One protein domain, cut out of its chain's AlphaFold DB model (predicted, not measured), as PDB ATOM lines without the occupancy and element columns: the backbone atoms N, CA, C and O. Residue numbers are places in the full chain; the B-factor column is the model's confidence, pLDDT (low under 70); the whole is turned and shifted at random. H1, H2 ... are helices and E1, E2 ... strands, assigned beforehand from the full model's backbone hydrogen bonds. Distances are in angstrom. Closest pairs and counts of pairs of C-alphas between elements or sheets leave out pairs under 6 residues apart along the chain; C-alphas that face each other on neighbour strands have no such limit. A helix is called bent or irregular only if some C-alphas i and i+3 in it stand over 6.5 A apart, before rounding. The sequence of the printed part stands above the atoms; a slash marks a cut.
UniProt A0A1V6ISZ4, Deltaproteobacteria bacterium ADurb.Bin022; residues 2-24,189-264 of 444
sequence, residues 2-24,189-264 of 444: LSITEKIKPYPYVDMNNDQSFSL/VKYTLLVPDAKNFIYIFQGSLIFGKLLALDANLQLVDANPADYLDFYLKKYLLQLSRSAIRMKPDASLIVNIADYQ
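This is residues 2 to 24 and 189 to 264 of the 444 residues of a protein of Deltaproteobacteria bacterium ADurb.Bin022 (UniProt A0A1V6ISZ4). A twisted wall of four strands, E3, E6, E8 and E7, has two small two-stranded hairpins set off from it toward one side, E1 with E2 and E4 with E5, and a short irregular helix, H1, that only grazes it. The long unnamed stretch of residues 189 to 200 passes along the wall's other side. The printed part has 99 residues, with one named helix and eight named strands in the order E1 E2 E3 E4 E5 E6 H1 E7 E8. The sheet E3 E6 E8 E7 is mixed and both hairpins are antiparallel; the class is mixed, helices and strands, with 44 residues, under half, in named elements. The whole is compact, with a radius of gyration of the C-alphas of 12.9 A and spans of 39 by 30 by 22 A.

Find C-alpha 2 at (153.372, 162.291, 202.523); from there E1 runs 14.5 A over residues 2 to 7. E2 is residues 22 to 24. Beyond the cut, E3 covers residues 201 to 205 over 12.8 A, E4 residues 209 to 211 and E5 residues 214 to 216. Look next at C-alpha 220, at (158.890, 151.192, 204.123), where E6 begins its 16.4 A to residue 225. H1 is residues 236 to 244, 13.4 A long, and irregular: C-alphas 237 and 240 are 7.9 A apart. E7 is residues 247 to 250, and E8, residues 256 to 260, ends at C-alpha 260, (160.056, 160.001, 216.753).

Start at edge strand E3, antiparallel to E6, with N 204 and O 221 at 2.8 A. E6 is parallel to E8, at 19 degrees; look for N 222 and O 256 at 2.8 A. E8 and edge strand E7 form an antiparallel hairpin, with N 249 and O 257 at 2.8 A. H1 only grazes this sheet, with its residues 239 to 244; its closest C-alphas to E8 are those of Leu 243 and Ile 260, 6.2 A. Three of its five O i to N i+4 pairs are within hydrogen-bond range. The closest C-alphas of E1 and E3 are those of Ser 3 and Ile 204, 6.0 A. In the hairpin E1 and E2, N 23 and O 6 are 3.2 A apart. In the hairpin E4 and E5, N 211 and O 214 are 2.8 A apart. Residues 14 to 15 pair in parallel with residues 209 to 210 of E4. E4 and E6 are apart.

The farthest C-alphas, Pro 10 and Ala 229, are 40.0 A apart. Residues 25 to 188 are not printed; C-alphas 24 and 189 are 16.1 A apart across this cut. The link E1 to E2 is long, with 14 residues. Confidence is under 70 at residues 2 to 13 and 189 to 190; the mean pLDDT of the printed part is 79.0.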
ATOM      1  N   LEU A   2     152.324 161.719 203.354       49.06
ATOM      2  CA  LEU A   2     153.372 162.291 202.523       49.06
ATOM      3  C   LEU A   2     153.919 161.194 201.619       49.06
ATOM      4  O   LEU A   2     154.052 160.057 202.053       49.06
ATOM      5  N   SER A   3     154.224 161.515 200.368       44.28
ATOM      6  CA  SER A   3     154.980 160.619 199.499       44.28
ATOM      7  C   SER A   3     156.167 161.381 198.948       44.28
ATOM      8  O   SER A   3     156.039 162.357 198.209       44.28
ATOM      9  N   ILE A   4     157.353 160.951 199.357       49.88
ATOM     10  CA  ILE A   4     158.607 161.480 198.838       49.88
ATOM     11  C   ILE A   4     158.722 160.995 197.393       49.88
ATOM     12  O   ILE A   4     159.022 159.827 197.160       49.88
ATOM     13  N   THR A   5     158.425 161.848 196.416       47.66
ATOM     14  CA  THR A   5     158.187 161.373 195.038       47.66
ATOM     15  C   THR A   5     159.148 161.896 194.001       47.66
ATOM     16  O   THR A   5     159.199 161.296 192.934       47.66
ATOM     17  N   GLU A   6     159.969 162.913 194.276       50.84
ATOM     18  CA  GLU A   6     160.880 163.413 193.244       50.84
ATOM     19  C   GLU A   6     162.275 163.721 193.790       50.84
ATOM     20  O   GLU A   6     162.475 164.552 194.680       50.84
ATOM     21  N   LYS A   7     163.256 163.001 193.233       50.09
ATOM     22  CA  LYS A   7     164.683 163.248 193.437       50.09
ATOM     23  C   LYS A   7     165.044 164.537 192.713       50.09
ATOM     24  O   LYS A   7     164.757 164.666 191.521       50.09
ATOM     25  N   ILE A   8     165.734 165.450 193.385       51.47
ATOM     26  CA  ILE A   8     166.366 166.568 192.687       51.47
ATOM     27  C   ILE A   8     167.633 166.000 192.030       51.47
ATOM     28  O   ILE A   8     168.514 165.466 192.712       51.47
ATOM     29  N   LYS A   9     167.708 166.035 190.688       48.31
ATOM     30  CA  LYS A   9     168.931 165.651 189.955       48.31
ATOM     31  C   LYS A   9     170.104 166.442 190.564       48.31
ATOM     32  O   LYS A   9     169.965 167.656 190.688       48.31
ATOM     33  N   PRO A  10     171.222 165.804 190.956       45.47
ATOM     34  CA  PRO A  10     171.758 164.548 190.420       45.47
ATOM     35  C   PRO A  10     171.595 163.292 191.306       45.47
ATOM     36  O   PRO A  10     172.161 162.253 190.970       45.47
ATOM     37  N   TYR A  11     170.864 163.333 192.424       48.22
ATOM     38  CA  TYR A  11     170.906 162.227 193.394       48.22
ATOM     39  C   TYR A  11     170.053 161.013 192.975       48.22
ATOM     40  O   TYR A  11     168.883 161.172 192.626       48.22
ATOM     41  N   PRO A  12     170.571 159.766 193.052       55.81
ATOM     42  CA  PRO A  12     169.800 158.549 192.777       55.81
ATOM     43  C   PRO A  12     168.968 158.061 193.982       55.81
ATOM     44  O   PRO A  12     168.430 156.944 193.961       55.81
ATOM     45  N   TYR A  13     168.838 158.861 195.034       67.81
ATOM     46  CA  TYR A  13     168.108 158.592 196.276       67.81
ATOM     47  C   TYR A  13     167.619 159.916 196.870       67.81
ATOM     48  O   TYR A  13     168.067 160.981 196.456       67.81
ATOM     49  N   VAL A  14     166.707 159.831 197.832       76.12
ATOM     50  CA  VAL A  14     166.337 160.965 198.682       76.12
ATOM     51  C   VAL A  14     167.248 160.949 199.897       76.12
ATOM     52  O   VAL A  14     167.374 159.909 200.538       76.12
ATOM     53  N   ASP A  15     167.893 162.064 200.211       79.75
ATOM     54  CA  ASP A  15     168.656 162.204 201.446       79.75
ATOM     55  C   ASP A  15     167.883 163.089 202.421       79.75
ATOM     56  O   ASP A  15     167.864 164.306 202.273       79.75
ATOM     57  N   MET A  16     167.246 162.500 203.438       82.50
ATOM     58  CA  MET A  16     166.543 163.294 204.453       82.50
ATOM     59  C   MET A  16     167.495 164.113 205.331       82.50
ATOM     60  O   MET A  16     167.035 165.008 206.033       82.50
ATOM     61  N   ASN A  17     168.810 163.872 205.269       79.19
ATOM     62  CA  ASN A  17     169.810 164.756 205.876       79.19
ATOM     63  C   ASN A  17     170.088 166.011 205.043       79.19
ATOM     64  O   ASN A  17     170.723 166.939 205.541       79.19
ATOM     65  N   ASN A  18     169.640 166.038 203.790       78.69
ATOM     66  CA  ASN A  18     169.811 167.152 202.876       78.69
ATOM     67  C   ASN A  18     168.443 167.572 202.326       78.69
ATOM     68  O   ASN A  18     167.940 167.007 201.353       78.69
ATOM     69  N   ASP A  19     167.865 168.602 202.935       78.12
ATOM     70  CA  ASP A  19     166.571 169.175 202.556       78.12
ATOM     71  C   ASP A  19     166.533 169.759 201.128       78.12
ATOM     72  O   ASP A  19     165.453 169.960 200.581       78.12
ATOM     73  N   GLN A  20     167.687 169.968 200.485       80.50
ATOM     74  CA  GLN A  20     167.786 170.366 199.074       80.50
ATOM     75  C   GLN A  20     167.824 169.176 198.109       80.50
ATOM     76  O   GLN A  20     167.854 169.376 196.896       80.50
ATOM     77  N   SER A  21     167.891 167.939 198.604       73.94
ATOM     78  CA  SER A  21     168.048 166.755 197.746       73.94
ATOM     79  C   SER A  21     166.721 166.205 197.212       73.94
ATOM     80  O   SER A  21     166.716 165.366 196.306       73.94
ATOM     81  N   PHE A  22     165.588 166.672 197.740       79.44
ATOM     82  CA  PHE A  22     164.269 166.157 197.392       79.44
ATOM     83  C   PHE A  22     163.173 167.216 197.457       79.44
ATOM     84  O   PHE A  22     163.297 168.246 198.118       79.44
ATOM     85  N   SER A  23     162.073 166.923 196.769       79.81
ATOM     86  CA  SER A  23     160.791 167.594 196.986       79.81
ATOM     87  C   SER A  23     159.828 166.642 197.691       79.81
ATOM     88  O   SER A  23     159.848 165.426 197.470       79.81
ATOM     89  N   LEU A  24     158.983 167.189 198.557       79.38
ATOM     90  CA  LEU A  24     157.986 166.443 199.308       79.38
ATOM     91  C   LEU A  24     156.624 166.614 198.637       79.38
ATOM     92  O   LEU A  24     156.031 167.690 198.703       79.38
ATOM     93  N   VAL A 189     147.367 154.190 194.542       59.06
ATOM     94  CA  VAL A 189     148.432 154.050 195.547       59.06
ATOM     95  C   VAL A 189     147.948 153.152 196.688       59.06
ATOM     96  O   VAL A 189     147.268 153.600 197.611       59.06
ATOM     97  N   LYS A 190     148.300 151.863 196.623       65.00
ATOM     98  CA  LYS A 190     148.065 150.896 197.706       65.00
ATOM     99  C   LYS A 190     149.266 150.868 198.647       65.00
ATOM    100  O   LYS A 190     150.357 150.484 198.238       65.00
ATOM    101  N   TYR A 191     149.053 151.222 199.907       71.38
ATOM    102  CA  TYR A 191     150.023 151.042 200.982       71.38
ATOM    103  C   TYR A 191     149.335 150.498 202.234       71.38
ATOM    104  O   TYR A 191     148.131 150.678 202.419       71.38
ATOM    105  N   THR A 192     150.126 149.883 203.109       80.88
ATOM    106  CA  THR A 192     149.689 149.420 204.427       80.88
ATOM    107  C   THR A 192     150.573 150.077 205.473       80.88
ATOM    108  O   THR A 192     151.795 149.933 205.423       80.88
ATOM    109  N   LEU A 193     149.966 150.797 206.417       85.69
ATOM    110  CA  LEU A 193     150.705 151.365 207.543       85.69
ATOM    111  C   LEU A 193     151.349 150.242 208.362       85.69
ATOM    112  O   LEU A 193     150.754 149.188 208.591       85.69
ATOM    113  N   LEU A 194     152.577 150.474 208.811       88.88
ATOM    114  CA  LEU A 194     153.314 149.556 209.678       88.88
ATOM    115  C   LEU A 194     152.750 149.554 211.102       88.88
ATOM    116  O   LEU A 194     152.795 148.520 211.767       88.88
ATOM    117  N   VAL A 195     152.215 150.699 211.532       91.31
ATOM    118  CA  VAL A 195     151.434 150.911 212.752       91.31
ATOM    119  C   VAL A 195     150.058 151.432 212.317       91.31
ATOM    120  O   VAL A 195     149.925 152.630 212.058       91.31
ATOM    121  N   PRO A 196     149.057 150.544 212.153       89.31
ATOM    122  CA  PRO A 196     147.738 150.907 211.628       89.31
ATOM    123  C   PRO A 196     146.990 151.941 212.472       89.31
ATOM    124  O   PRO A 196     146.341 152.818 211.913       89.31
ATOM    125  N   ASP A 197     147.140 151.872 213.796       88.94
ATOM    126  CA  ASP A 197     146.415 152.725 214.746       88.94
ATOM    127  C   ASP A 197     147.145 154.044 215.063       88.94
ATOM    128  O   ASP A 197     146.749 154.787 215.963       88.94
ATOM    129  N   ALA A 198     148.239 154.343 214.353       87.56
ATOM    130  CA  ALA A 198     148.971 155.588 214.541       87.56
ATOM    131  C   ALA A 198     148.102 156.783 214.121       87.56
ATOM    132  O   ALA A 198     147.694 156.883 212.965       87.56
ATOM    133  N   LYS A 199     147.862 157.710 215.054       85.00
ATOM    134  CA  LYS A 199     147.099 158.939 214.789       85.00
ATOM    135  C   LYS A 199     147.930 159.971 214.032       85.00
ATOM    136  O   LYS A 199     147.510 160.448 212.982       85.00
ATOM    137  N   ASN A 200     149.137 160.247 214.526       86.44
ATOM    138  CA  ASN A 200     150.045 161.234 213.952       86.44
ATOM    139  C   ASN A 200     151.280 160.522 213.405       86.44
ATOM    140  O   ASN A 200     151.999 159.838 214.139       86.44
ATOM    141  N   PHE A 201     151.500 160.616 212.094       88.25
ATOM    142  CA  PHE A 201     152.607 159.913 211.458       88.25
ATOM    143  C   PHE A 201     153.012 160.502 210.104       88.25
ATOM    144  O   PHE A 201     152.214 161.094 209.371       88.25
ATOM    145  N   ILE A 202     154.256 160.219 209.724       86.69
ATOM    146  CA  ILE A 202     154.750 160.303 208.350       86.69
ATOM    147  C   ILE A 202     155.024 158.882 207.886       86.69
ATOM    148  O   ILE A 202     155.768 158.146 208.525       86.69
ATOM    149  N   TYR A 203     154.436 158.490 206.761       86.19
ATOM    150  CA  TYR A 203     154.678 157.183 206.166       86.19
ATOM    151  C   TYR A 203     155.320 157.349 204.795       86.19
ATOM    152  O   TYR A 203     154.779 158.033 203.934       86.19
ATOM    153  N   ILE A 204     156.478 156.726 204.617       82.50
ATOM    154  CA  ILE A 204     157.277 156.729 203.398       82.50
ATOM    155  C   ILE A 204     157.302 155.292 202.888       82.50
ATOM    156  O   ILE A 204     157.714 154.381 203.607       82.50
ATOM    157  N   PHE A 205     156.866 155.094 201.649       77.75
ATOM    158  CA  PHE A 205     156.839 153.795 200.988       77.75
ATOM    159  C   PHE A 205     157.491 153.898 199.612       77.75
ATOM    160  O   PHE A 205     157.274 154.876 198.897       77.75
ATOM    161  N   GLN A 206     158.238 152.858 199.245       72.44
ATOM    162  CA  GLN A 206     159.016 152.753 198.012       72.44
ATOM    163  C   GLN A 206     160.118 153.823 197.872       72.44
ATOM    164  O   GLN A 206     160.191 154.814 198.595       72.44
ATOM    165  N   GLY A 207     161.031 153.596 196.925       71.81
ATOM    166  CA  GLY A 207     162.165 154.485 196.685       71.81
ATOM    167  C   GLY A 207     163.331 154.254 197.646       71.81
ATOM    168  O   GLY A 207     163.234 153.550 198.645       71.81
ATOM    169  N   SER A 208     164.492 154.813 197.310       73.31
ATOM    170  CA  SER A 208     165.668 154.725 198.178       73.31
ATOM    171  C   SER A 208     165.840 156.006 198.977       73.31
ATOM    172  O   SER A 208     165.897 157.084 198.380       73.31
ATOM    173  N   LEU A 209     165.994 155.863 200.287       79.56
ATOM    174  CA  LEU A 209     166.041 156.949 201.252       79.56
ATOM    175  C   LEU A 209     167.273 156.807 202.150       79.56
ATOM    176  O   LEU A 209     167.507 155.732 202.701       79.56
ATOM    177  N   ILE A 210     168.015 157.891 202.356       77.81
ATOM    178  CA  ILE A 210     168.918 158.023 203.497       77.81
ATOM    179  C   ILE A 210     168.142 158.672 204.641       77.81
ATOM    180  O   ILE A 210     167.611 159.769 204.489       77.81
ATOM    181  N   PHE A 211     168.099 157.990 205.781       82.94
ATOM    182  CA  PHE A 211     167.480 158.445 207.018       82.94
ATOM    183  C   PHE A 211     168.456 158.219 208.176       82.94
ATOM    184  O   PHE A 211     168.808 157.085 208.516       82.94
ATOM    185  N   GLY A 212     168.965 159.301 208.758       82.00
ATOM    186  CA  GLY A 212     170.117 159.239 209.644       82.00
ATOM    187  C   GLY A 212     171.339 158.682 208.919       82.00
ATOM    188  O   GLY A 212     171.733 159.171 207.860       82.00
ATOM    189  N   LYS A 213     171.918 157.622 209.486       72.81
ATOM    190  CA  LYS A 213     173.008 156.845 208.871       72.81
ATOM    191  C   LYS A 213     172.505 155.658 208.045       72.81
ATOM    192  O   LYS A 213     173.307 154.923 207.478       72.81
ATOM    193  N   LEU A 214     171.193 155.428 208.006       73.25
ATOM    194  CA  LEU A 214     170.608 154.273 207.339       73.25
ATOM    195  C   LEU A 214     170.273 154.621 205.899       73.25
ATOM    196  O   LEU A 214     169.598 155.609 205.633       73.25
ATOM    197  N   LEU A 215     170.689 153.761 204.979       73.69
ATOM    198  CA  LEU A 215     170.174 153.755 203.622       73.69
ATOM    199  C   LEU A 215     169.131 152.645 203.493       73.69
ATOM    200  O   LEU A 215     169.462 151.459 203.459       73.69
ATOM    201  N   ALA A 216     167.873 153.046 203.394       73.69
ATOM    202  CA  ALA A 216     166.764 152.162 203.088       73.69
ATOM    203  C   ALA A 216     166.597 152.073 201.564       73.69
ATOM    204  O   ALA A 216     166.407 153.086 200.889       73.69
ATOM    205  N   LEU A 217     166.684 150.862 201.012       72.06
ATOM    206  CA  LEU A 217     166.296 150.577 199.631       72.06
ATOM    207  C   LEU A 217     164.831 150.143 199.632       72.06
ATOM    208  O   LEU A 217     164.442 149.377 200.507       72.06
ATOM    209  N   ASP A 218     164.044 150.639 198.676       72.56
ATOM    210  CA  ASP A 218     162.593 150.416 198.597       72.56
ATOM    211  C   ASP A 218     161.909 150.598 199.961       72.56
ATOM    212  O   ASP A 218     161.239 149.709 200.487       72.56
ATOM    213  N   ALA A 219     162.165 151.765 200.557       76.69
ATOM    214  CA  ALA A 219     161.894 152.068 201.949       76.69
ATOM    215  C   ALA A 219     160.422 151.842 202.305       76.69
ATOM    216  O   ALA A 219     159.534 152.308 201.606       76.69
ATOM    217  N   ASN A 220     160.172 151.177 203.429       86.00
ATOM    218  CA  ASN A 220     158.890 151.192 204.123       86.00
ATOM    219  C   ASN A 220     159.180 151.732 205.522       86.00
ATOM    220  O   ASN A 220     159.625 150.984 206.388       86.00
ATOM    221  N   LEU A 221     159.031 153.039 205.711       88.69
ATOM    222  CA  LEU A 221     159.385 153.761 206.930       88.69
ATOM    223  C   LEU A 221     158.148 154.486 207.461       88.69
ATOM    224  O   LEU A 221     157.555 155.290 206.748       88.69
ATOM    225  N   GLN A 222     157.777 154.243 208.715       91.44
ATOM    226  CA  GLN A 222     156.752 155.018 209.409       91.44
ATOM    227  C   GLN A 222     157.377 155.752 210.592       91.44
ATOM    228  O   GLN A 222     157.820 155.120 211.549       91.44
ATOM    229  N   LEU A 223     157.412 157.081 210.511       93.06
ATOM    230  CA  LEU A 223     157.660 157.950 211.655       93.06
ATOM    231  C   LEU A 223     156.331 158.093 212.384       93.06
ATOM    232  O   LEU A 223     155.395 158.666 211.833       93.06
ATOM    233  N   VAL A 224     156.231 157.515 213.568       92.69
ATOM    234  CA  VAL A 224     155.075 157.621 214.451       92.69
ATOM    235  C   VAL A 224     155.448 158.588 215.551       92.69
ATOM    236  O   VAL A 224     156.557 158.528 216.075       92.69
ATOM    237  N   ASP A 225     154.532 159.474 215.880       91.56
ATOM    238  CA  ASP A 225     154.696 160.362 217.015       91.56
ATOM    239  C   ASP A 225     154.915 159.570 218.312       91.56
ATOM    240  O   ASP A 225     154.203 158.594 218.582       91.56
ATOM    241  N   ALA A 226     155.929 159.940 219.095       89.75
ATOM    242  CA  ALA A 226     156.169 159.307 220.386       89.75
ATOM    243  C   ALA A 226     155.065 159.658 221.395       89.75
ATOM    244  O   ALA A 226     154.807 158.851 222.297       89.75
ATOM    245  N   ASN A 227     154.399 160.803 221.221       88.38
ATOM    246  CA  ASN A 227     153.268 161.225 222.028       88.38
ATOM    247  C   ASN A 227     151.980 161.261 221.181       88.38
ATOM    248  O   ASN A 227     151.744 162.170 220.406       88.38
ATOM    249  N   PRO A 228     151.068 160.286 221.299       84.62
ATOM    250  CA  PRO A 228     149.852 160.282 220.484       84.62
ATOM    251  C   PRO A 228     148.785 161.295 220.947       84.62
ATOM    252  O   PRO A 228     147.675 161.283 220.404       84.62
ATOM    253  N   ALA A 229     149.054 162.080 221.998       84.94
ATOM    254  CA  ALA A 229     148.102 163.022 222.583       84.94
ATOM    255  C   ALA A 229     148.105 164.403 221.906       84.94
ATOM    256  O   ALA A 229     147.101 165.109 221.999       84.94
ATOM    257  N   ASP A 230     149.193 164.780 221.239       82.19
ATOM    258  CA  ASP A 230     149.381 166.058 220.548       82.19
ATOM    259  C   ASP A 230     149.565 165.847 219.035       82.19
ATOM    260  O   ASP A 230     149.062 164.869 218.484       82.19
ATOM    261  N   TYR A 231     150.136 166.825 218.330       81.31
ATOM    262  CA  TYR A 231     150.438 166.732 216.904       81.31
ATOM    263  C   TYR A 231     151.888 166.303 216.703       81.31
ATOM    264  O   TYR A 231     152.759 166.716 217.458       81.31
ATOM    265  N   LEU A 232     152.155 165.609 215.590       86.00
ATOM    266  CA  LEU A 232     153.512 165.217 215.222       86.00
ATOM    267  C   LEU A 232     154.435 166.439 215.079       86.00
ATOM    268  O   LEU A 232     154.426 167.113 214.042       86.00
ATOM    269  N   ASP A 233     155.295 166.652 216.071       84.25
ATOM    270  CA  ASP A 233     156.329 167.689 216.065       84.25
ATOM    271  C   ASP A 233     157.595 167.181 215.360       84.25
ATOM    272  O   ASP A 233     158.552 166.719 215.981       84.25
ATOM    273  N   PHE A 234     157.602 167.214 214.025       87.25
ATOM    274  CA  PHE A 234     158.744 166.785 213.213       87.25
ATOM    275  C   PHE A 234     159.470 167.971 212.575       87.25
ATOM    276  O   PHE A 234     158.978 168.574 211.617       87.25
ATOM    277  N   TYR A 235     160.703 168.242 213.014       86.06
ATOM    278  CA  TYR A 235     161.534 169.281 212.418       86.06
ATOM    279  C   TYR A 235     162.660 168.702 211.568       86.06
ATOM    280  O   TYR A 235     163.758 168.404 212.043       86.06
ATOM    281  N   LEU A 236     162.426 168.637 210.257       85.44
ATOM    282  CA  LEU A 236     163.354 168.039 209.298       85.44
ATOM    283  C   LEU A 236     164.798 168.565 209.401       85.44
ATOM    284  O   LEU A 236     165.724 167.772 209.307       85.44
ATOM    285  N   LYS A 237     165.047 169.858 209.657       81.31
ATOM    286  CA  LYS A 237     166.436 170.367 209.769       81.31
ATOM    287  C   LYS A 237     167.180 169.879 211.011       81.31
ATOM    288  O   LYS A 237     168.408 169.951 211.062       81.31
ATOM    289  N   LYS A 238     166.458 169.439 212.039       83.94
ATOM    290  CA  LYS A 238     167.018 168.961 213.310       83.94
ATOM    291  C   LYS A 238     166.577 167.540 213.634       83.94
ATOM    292  O   LYS A 238     166.833 167.068 214.737       83.94
ATOM    293  N   TYR A 239     166.009 166.822 212.670       87.88
ATOM    294  CA  TYR A 239     165.447 165.503 212.922       87.88
ATOM    295  C   TYR A 239     166.495 164.490 213.384       87.88
ATOM    296  O   TYR A 239     166.145 163.539 214.059       87.88
ATOM    297  N   LEU A 240     167.784 164.685 213.081       85.25
ATOM    298  CA  LEU A 240     168.860 163.852 213.625       85.25
ATOM    299  C   LEU A 240     168.945 163.927 215.157       85.25
ATOM    300  O   LEU A 240     169.236 162.923 215.803       85.25
ATOM    301  N   LEU A 241     168.666 165.099 215.738       84.56
ATOM    302  CA  LEU A 241     168.576 165.274 217.187       84.56
ATOM    303  C   LEU A 241     167.363 164.524 217.736       84.56
ATOM    304  O   LEU A 241     167.509 163.757 218.685       84.56
ATOM    305  N   GLN A 242     166.199 164.684 217.104       90.50
ATOM    306  CA  GLN A 242     165.000 163.921 217.464       90.50
ATOM    307  C   GLN A 242     165.272 162.417 217.375       90.50
ATOM    308  O   GLN A 242     165.057 161.680 218.334       90.50
ATOM    309  N   LEU A 243     165.868 161.970 216.269       89.19
ATOM    310  CA  LEU A 243     166.214 160.582 215.999       89.19
ATOM    311  C   LEU A 243     167.161 160.006 217.058       89.19
ATOM    312  O   LEU A 243     166.990 158.858 217.450       89.19
ATOM    313  N   SER A 244     168.110 160.798 217.571       86.38
ATOM    314  CA  SER A 244     169.017 160.370 218.652       86.38
ATOM    315  C   SER A 244     168.306 160.055 219.974       86.38
ATOM    316  O   SER A 244     168.841 159.313 220.795       86.38
ATOM    317  N   ARG A 245     167.098 160.597 220.165       89.56
ATOM    318  CA  ARG A 245     166.228 160.392 221.333       89.56
ATOM    319  C   ARG A 245     165.064 159.439 221.036       89.56
ATOM    320  O   ARG A 245     164.241 159.188 221.909       89.56
ATOM    321  N   SER A 246     164.974 158.940 219.806       89.75
ATOM    322  CA  SER A 246     163.824 158.186 219.305       89.75
ATOM    323  C   SER A 246     164.014 156.683 219.453       89.75
ATOM    324  O   SER A 246     165.130 156.167 219.357       89.75
ATOM    325  N   ALA A 247     162.908 155.954 219.600       89.44
ATOM    326  CA  ALA A 247     162.938 154.497 219.550       89.44
ATOM    327  C   ALA A 247     162.758 154.015 218.105       89.44
ATOM    328  O   ALA A 247     161.756 154.312 217.457       89.44
ATOM    329  N   ILE A 248     163.715 153.231 217.609       89.25
ATOM    330  CA  ILE A 248     163.691 152.677 216.251       89.25
ATOM    331  C   ILE A 248     163.475 151.169 216.339       89.25
ATOM    332  O   ILE A 248     164.216 150.462 217.023       89.25
ATOM    333  N   ARG A 249     162.476 150.658 215.620       87.12
ATOM    334  CA  ARG A 249     162.230 149.225 215.442       87.12
ATOM    335  C   ARG A 249     162.311 148.876 213.967       87.12
ATOM    336  O   ARG A 249     161.606 149.452 213.144       87.12
ATOM    337  N   MET A 250     163.139 147.893 213.642       84.94
ATOM    338  CA  MET A 250     163.192 147.306 212.309       84.94
ATOM    339  C   MET A 250     162.417 145.992 212.318       84.94
ATOM    340  O   MET A 250     162.671 145.115 213.145       84.94
ATOM    341  N   LYS A 251     161.447 145.865 211.417       82.75
ATOM    342  CA  LYS A 251     160.697 144.630 211.203       82.75
ATOM    343  C   LYS A 251     161.555 143.617 210.431       82.75
ATOM    344  O   LYS A 251     162.480 144.015 209.718       82.75
ATOM    345  N   PRO A 252     161.230 142.311 210.498       74.94
ATOM    346  CA  PRO A 252     161.956 141.275 209.759       74.94
ATOM    347  C   PRO A 252     161.957 141.459 208.241       74.94
ATOM    348  O   PRO A 252     162.766 140.845 207.562       74.94
ATOM    349  N   ASP A 253     161.050 142.265 207.692       73.25
ATOM    350  CA  ASP A 253     160.983 142.603 206.273       73.25
ATOM    351  C   ASP A 253     161.807 143.852 205.901       73.25
ATOM    352  O   ASP A 253     161.715 144.293 204.752       73.25
ATOM    353  N   ALA A 254     162.642 144.348 206.823       74.06
ATOM    354  CA  ALA A 254     163.428 145.582 206.750       74.06
ATOM    355  C   ALA A 254     162.604 146.882 206.801       74.06
ATOM    356  O   ALA A 254     163.168 147.969 206.667       74.06
ATOM    357  N   SER A 255     161.290 146.795 207.037       84.06
ATOM    358  CA  SER A 255     160.468 147.978 207.283       84.06
ATOM    359  C   SER A 255     160.867 148.634 208.608       84.06
ATOM    360  O   SER A 255     161.145 147.950 209.594       84.06
ATOM    361  N   LEU A 256     160.881 149.961 208.653       89.12
ATOM    362  CA  LEU A 256     161.321 150.750 209.798       89.12
ATOM    363  C   LEU A 256     160.131 151.452 210.450       89.12
ATOM    364  O   LEU A 256     159.375 152.161 209.794       89.12
ATOM    365  N   ILE A 257     159.985 151.284 211.757       93.19
ATOM    366  CA  ILE A 257     159.081 152.070 212.595       93.19
ATOM    367  C   ILE A 257     159.961 152.929 213.493       93.19
ATOM    368  O   ILE A 257     160.818 152.408 214.207       93.19
ATOM    369  N   VAL A 258     159.766 154.238 213.452       93.19
ATOM    370  CA  VAL A 258     160.491 155.194 214.288       93.19
ATOM    371  C   VAL A 258     159.461 155.913 215.133       93.19
ATOM    372  O   VAL A 258     158.684 156.690 214.595       93.19
ATOM    373  N   ASN A 259     159.460 155.660 216.437       93.12
ATOM    374  CA  ASN A 259     158.715 156.486 217.379       93.12
ATOM    375  C   ASN A 259     159.545 157.749 217.606       93.12
ATOM    376  O   ASN A 259     160.504 157.722 218.387       93.12
ATOM    377  N   ILE A 260     159.262 158.781 216.814       93.12
ATOM    378  CA  ILE A 260     160.056 160.001 216.753       93.12
ATOM    379  C   ILE A 260     159.752 160.858 217.981       93.12
ATOM    380  O   ILE A 260     158.598 161.156 218.260       93.12
ATOM    381  N   ALA A 261     160.790 161.210 218.736       91.75
ATOM    382  CA  ALA A 261     160.665 162.132 219.859       91.75
ATOM    383  C   ALA A 261     160.351 163.550 219.364       91.75
ATOM    384  O   ALA A 261     160.896 163.960 218.334       91.75
ATOM    385  N   ASP A 262     159.569 164.308 220.129       89.06
ATOM    386  CA  ASP A 262     159.273 165.715 219.851       89.06
ATOM    387  C   ASP A 262     160.550 166.540 219.687       89.06
ATOM    388  O   ASP A 262     161.603 166.259 220.285       89.06
ATOM    389  N   TYR A 263     160.473 167.580 218.863       83.06
ATOM    390  CA  TYR A 263     161.592 168.486 218.676       83.06
ATOM    391  C   TYR A 263     161.761 169.420 219.877       83.06
ATOM    392  O   TYR A 263     162.912 169.664 220.245       83.06
ATOM    393  N   GLN A 264     160.655 169.901 220.463       71.44
ATOM    394  CA  GLN A 264     160.580 170.879 221.564       71.44
ATOM    395  C   GLN A 264     161.803 171.807 221.638       71.44
ATOM    396  O   GLN A 264     162.787 171.555 222.344       71.44
TER     397      GLN A 264